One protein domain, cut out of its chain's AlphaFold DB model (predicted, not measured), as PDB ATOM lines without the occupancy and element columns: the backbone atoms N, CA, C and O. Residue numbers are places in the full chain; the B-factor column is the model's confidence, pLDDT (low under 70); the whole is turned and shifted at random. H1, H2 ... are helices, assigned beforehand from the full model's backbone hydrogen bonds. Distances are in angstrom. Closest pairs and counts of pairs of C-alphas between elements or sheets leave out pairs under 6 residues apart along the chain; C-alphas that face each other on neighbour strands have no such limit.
ATOM      1  N   GLU A  85     299.274 207.788 376.978       62.06
ATOM      2  CA  GLU A  85     299.034 207.894 378.428       62.06
ATOM      3  C   GLU A  85     300.335 207.958 379.250       62.06
ATOM      4  O   GLU A  85     300.401 208.622 380.282       62.06
ATOM      5  N   VAL A  86     301.409 207.306 378.792       62.06
ATOM      6  CA  VAL A  86     302.729 207.401 379.443       62.06
ATOM      7  C   VAL A  86     303.365 208.788 379.262       62.06
ATOM      8  O   VAL A  86     304.190 209.194 380.089       62.06
ATOM      9  N   ALA A  87     303.007 209.519 378.205       65.94
ATOM     10  CA  ALA A  87     303.509 210.869 377.964       65.94
ATOM     11  C   ALA A  87     302.795 211.907 378.849       65.94
ATOM     12  O   ALA A  87     303.464 212.772 379.431       65.94
ATOM     13  N   ASP A  88     301.481 211.757 379.032       71.00
ATOM     14  CA  ASP A  88     300.618 212.694 379.757       71.00
ATOM     15  C   ASP A  88     300.554 212.379 381.257       71.00
ATOM     16  O   ASP A  88     299.537 211.979 381.821       71.00
ATOM     17  N   VAL A  89     301.682 212.564 381.944       81.88
ATOM     18  CA  VAL A  89     301.739 212.365 383.397       81.88
ATOM     19  C   VAL A  89     301.400 213.661 384.136       81.88
ATOM     20  O   VAL A  89     302.138 214.638 384.040       81.88
ATOM     21  N   TRP A  90     300.330 213.651 384.941       78.75
ATOM     22  CA  TRP A  90     299.741 214.825 385.619       78.75
ATOM     23  C   TRP A  90     300.708 215.699 386.452       78.75
ATOM     24  O   TRP A  90     300.450 216.879 386.692       78.75
ATOM     25  N   TRP A  91     301.842 215.155 386.910       80.50
ATOM     26  CA  TRP A  91     302.846 215.911 387.670       80.50
ATOM     27  C   TRP A  91     303.822 216.706 386.789       80.50
ATOM     28  O   TRP A  91     304.455 217.634 387.296       80.50
ATOM     29  N   LYS A  92     303.948 216.386 385.490       78.38
ATOM     30  CA  LYS A  92     304.850 217.089 384.555       78.38
ATOM     31  C   LYS A  92     304.486 218.567 384.429       78.38
ATOM     32  O   LYS A  92     305.373 219.415 384.497       78.38
ATOM     33  N   ASP A  93     303.193 218.868 384.337       81.25
ATOM     34  CA  ASP A  93     302.687 220.239 384.213       81.25
ATOM     35  C   ASP A  93     302.943 221.059 385.485       81.25
ATOM     36  O   ASP A  93     303.458 222.175 385.422       81.25
ATOM     37  N   ASN A  94     302.668 220.477 386.655       84.56
ATOM     38  CA  ASN A  94     302.907 221.127 387.946       84.56
ATOM     39  C   ASN A  94     304.401 221.406 388.178       84.56
ATOM     40  O   ASN A  94     304.778 222.480 388.653       84.56
ATOM     41  N   LEU A  95     305.271 220.462 387.808       84.19
ATOM     42  CA  LEU A  95     306.714 220.637 387.937       84.19
ATOM     43  C   LEU A  95     307.245 221.684 386.947       84.19
ATOM     44  O   LEU A  95     308.017 222.555 387.353       84.19
ATOM     45  N   GLY A  96     306.785 221.665 385.693       85.44
ATOM     46  CA  GLY A  96     307.115 222.688 384.698       85.44
ATOM     47  C   GLY A  96     306.744 224.101 385.162       85.44
ATOM     48  O   GLY A  96     307.554 225.024 385.052       85.44
ATOM     49  N   ASP A  97     305.575 224.255 385.786       84.06
ATOM     50  CA  ASP A  97     305.123 225.524 386.362       84.06
ATOM     51  C   ASP A  97     306.001 225.991 387.532       84.06
ATOM     52  O   ASP A  97     306.351 227.175 387.622       84.06
ATOM     53  N   THR A  98     306.396 225.087 388.433       85.38
ATOM     54  CA  THR A  98     307.305 225.439 389.541       85.38
ATOM     55  C   THR A  98     308.702 225.809 389.041       85.38
ATOM     56  O   THR A  98     309.276 226.792 389.521       85.38
ATOM     57  N   LEU A  99     309.221 225.104 388.031       82.19
ATOM     58  CA  LEU A  99     310.514 225.404 387.423       82.19
ATOM     59  C   LEU A  99     310.490 226.755 386.702       82.19
ATOM     60  O   LEU A  99     311.394 227.566 386.901       82.19
ATOM     61  N   ALA A 100     309.433 227.046 385.941       84.00
ATOM     62  CA  ALA A 100     309.260 228.340 385.286       84.00
ATOM     63  C   ALA A 100     309.219 229.496 386.304       84.00
ATOM     64  O   ALA A 100     309.829 230.549 386.087       84.00
ATOM     65  N   ARG A 101     308.558 229.299 387.455       85.62
ATOM     66  CA  ARG A 101     308.544 230.278 388.558       85.62
ATOM     67  C   ARG A 101     309.925 230.450 389.191       85.62
ATOM     68  O   ARG A 101     310.296 231.572 389.532       85.62
ATOM     69  N   LEU A 102     310.691 229.370 389.345       84.62
ATOM     70  CA  LEU A 102     312.035 229.422 389.917       84.62
ATOM     71  C   LEU A 102     313.042 230.087 388.968       84.62
ATOM     72  O   LEU A 102     313.857 230.890 389.418       84.62
ATOM     73  N   GLN A 103     312.953 229.811 387.665       81.44
ATOM     74  CA  GLN A 103     313.741 230.495 386.636       81.44
ATOM     75  C   GLN A 103     313.464 232.002 386.641       81.44
ATOM     76  O   GLN A 103     314.409 232.787 386.657       81.44
ATOM     77  N   LYS A 104     312.189 232.411 386.741       80.06
ATOM     78  CA  LYS A 104     311.815 233.827 386.871       80.06
ATOM     79  C   LYS A 104     312.380 234.475 388.145       80.06
ATOM     80  O   LYS A 104     312.889 235.586 388.102       80.06
ATOM     81  N   LYS A 105     312.361 233.765 389.280       73.88
ATOM     82  CA  LYS A 105     312.964 234.261 390.532       73.88
ATOM     83  C   LYS A 105     314.492 234.383 390.461       73.88
ATOM     84  O   LYS A 105     315.046 235.258 391.119       73.88
ATOM     85  N   LYS A 106     315.175 233.524 389.694       70.50
ATOM     86  CA  LYS A 106     316.621 233.651 389.442       70.50
ATOM     87  C   LYS A 106     316.929 234.849 388.540       70.50
ATOM     88  O   LYS A 106     317.819 235.616 388.886       70.50
ATOM     89  N   SER A 107     316.150 235.078 387.475       60.84
ATOM     90  CA  SER A 107     316.319 236.269 386.625       60.84
ATOM     91  C   SER A 107     316.018 237.575 387.369       60.84
ATOM     92  O   SER A 107     316.741 238.545 387.185       60.84
ATOM     93  N   ASP A 108     315.038 237.588 388.281       58.72
ATOM     94  CA  ASP A 108     314.745 238.756 389.131       58.72
ATOM     95  C   ASP A 108     315.870 239.052 390.154       58.72
ATOM     96  O   ASP A 108     315.999 240.185 390.628       58.72
ATOM     97  N   HIS A 130     306.507 223.317 377.723       58.41
ATOM     98  CA  HIS A 130     306.710 221.888 377.919       58.41
ATOM     99  C   HIS A 130     308.211 221.635 378.085       58.41
ATOM    100  O   HIS A 130     308.965 221.715 377.120       58.41
ATOM    101  N   PHE A 131     308.641 221.382 379.321       69.38
ATOM    102  CA  PHE A 131     310.023 221.016 379.628       69.38
ATOM    103  C   PHE A 131     310.234 219.520 379.391       69.38
ATOM    104  O   PHE A 131     309.396 218.690 379.764       69.38
ATOM    105  N   THR A 132     311.361 219.166 378.778       76.12
ATOM    106  CA  THR A 132     311.724 217.760 378.544       76.12
ATOM    107  C   THR A 132     312.185 217.085 379.848       76.12
ATOM    108  O   THR A 132     312.632 217.754 380.782       76.12
ATOM    109  N   ASP A 133     312.090 215.747 379.943       65.62
ATOM    110  CA  ASP A 133     312.523 214.993 381.146       65.62
ATOM    111  C   ASP A 133     314.010 215.237 381.462       65.62
ATOM    112  O   ASP A 133     314.415 215.260 382.622       65.62
ATOM    113  N   GLU A 134     314.822 215.483 380.432       72.75
ATOM    114  CA  GLU A 134     316.251 215.771 380.560       72.75
ATOM    115  C   GLU A 134     316.528 217.165 381.129       72.75
ATOM    116  O   GLU A 134     317.426 217.328 381.956       72.75
ATOM    117  N   GLU A 135     315.758 218.176 380.722       75.00
ATOM    118  CA  GLU A 135     315.857 219.532 381.269       75.00
ATOM    119  C   GLU A 135     315.412 219.576 382.730       75.00
ATOM    120  O   GLU A 135     316.076 220.197 383.563       75.00
ATOM    121  N   LEU A 136     314.332 218.859 383.057       72.44
ATOM    122  CA  LEU A 136     313.863 218.697 384.431       72.44
ATOM    123  C   LEU A 136     314.916 217.977 385.284       72.44
ATOM    124  O   LEU A 136     315.236 218.447 386.371       72.44
ATOM    125  N   PHE A 137     315.517 216.899 384.773       71.31
ATOM    126  CA  PHE A 137     316.568 216.150 385.467       71.31
ATOM    127  C   PHE A 137     317.836 216.979 385.712       71.31
ATOM    128  O   PHE A 137     318.422 216.916 386.794       71.31
ATOM    129  N   LYS A 138     318.258 217.786 384.731       80.56
ATOM    130  CA  LYS A 138     319.388 218.717 384.888       80.56
ATOM    131  C   LYS A 138     319.069 219.801 385.920       80.56
ATOM    132  O   LYS A 138     319.909 220.106 386.763       80.56
ATOM    133  N   ALA A 139     317.852 220.346 385.900       73.50
ATOM    134  CA  ALA A 139     317.421 221.380 386.840       73.50
ATOM    135  C   ALA A 139     317.307 220.880 388.290       73.50
ATOM    136  O   ALA A 139     317.544 221.652 389.220       73.50
ATOM    137  N   THR A 140     316.974 219.602 388.493       67.81
ATOM    138  CA  THR A 140     316.874 218.964 389.816       67.81
ATOM    139  C   THR A 140     318.196 218.356 390.296       67.81
ATOM    140  O   THR A 140     318.208 217.646 391.301       67.81
ATOM    141  N   GLY A 141     319.309 218.606 389.595       69.31
ATOM    142  CA  GLY A 141     320.629 218.094 389.978       69.31
ATOM    143  C   GLY A 141     320.734 216.568 389.917       69.31
ATOM    144  O   GLY A 141     321.481 215.968 390.683       69.31
ATOM    145  N   GLY A 142     319.964 215.920 389.039       65.62
ATOM    146  CA  GLY A 142     319.985 214.470 388.864       65.62
ATOM    147  C   GLY A 142     319.025 213.684 389.768       65.62
ATOM    148  O   GLY A 142     319.062 212.448 389.785       65.62
ATOM    149  N   ALA A 143     318.132 214.360 390.497       62.97
ATOM    150  CA  ALA A 143     317.053 213.710 391.236       62.97
ATOM    151  C   ALA A 143     315.891 213.348 390.289       62.97
ATOM    152  O   ALA A 143     315.268 214.226 389.687       62.97
ATOM    153  N   ARG A 144     315.582 212.046 390.150       55.41
ATOM    154  CA  ARG A 144     314.420 211.567 389.375       55.41
ATOM    155  C   ARG A 144     313.168 211.574 390.253       55.41
ATOM    156  O   ARG A 144     313.069 210.780 391.185       55.41
ATOM    157  N   PHE A 145     312.186 212.412 389.925       52.81
ATOM    158  CA  PHE A 145     310.858 212.329 390.536       52.81
ATOM    159  C   PHE A 145     310.086 211.132 389.950       52.81
ATOM    160  O   PHE A 145     310.099 210.901 388.742       52.81
TER     161      PHE A 145
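This is residues 85 to 108 and 130 to 145 of the 293 residues of the protein "Hypothetical protein" of Skeletonema marinoi (UniProt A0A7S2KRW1). One long helix, H1, makes most of the length, and a short helix, H2, stands beside it near Gly 96, running the same way without clear contact. Residues 85 to 90, before H1, stick out as a free tail, and residues 130 to 132, before H2, and 140 to 145, after it, are in no named element. The printed part has 40 residues, with two named helices in the order H1, H2 and no named strand; the class is all helix. It is only just compact, close to loose, with a radius of gyration of the C-alphas of 10.7 A, and the elongated outline spans 36 by 18 by 13 A.

After residues 85 to 90, H1 takes residues 91 to 108, from C-alpha 91 at (302.846, 215.911, 387.670) to C-alpha 108 at (314.745, 238.756, 389.131), a length of 25.8 A. After the cut, residues 130 to 132 lead to H2, residues 133 to 139, which ends with C-alpha 139 at (317.421, 221.380, 386.840). Residues 140 to 145 follow.

H1 and H2 are close but not clearly touching, with 1 pair of C-alphas within 8 A. That closest pair, the C-alphas of Gly 96 and Leu 136, is 7.8 A apart. The two helices run the same way at a shallow tilt of 34 degrees, only just short of steep. In H1 and H2 every O i to N i+4 pair is within hydrogen-bond range.

The two C-alphas farthest apart, those of Glu 85 and Asp 108, are 36.2 A from each other. Residues 109 to 129 are not printed, and C-alphas 108 and 130 are 21.8 A apart across this cut, which the link from H1 to H2 crosses. The mean pLDDT of the printed part is 73.4; it is under 70 at residues 85 to 87, 107 to 108, 130 to 131, 133 and 140 to 145.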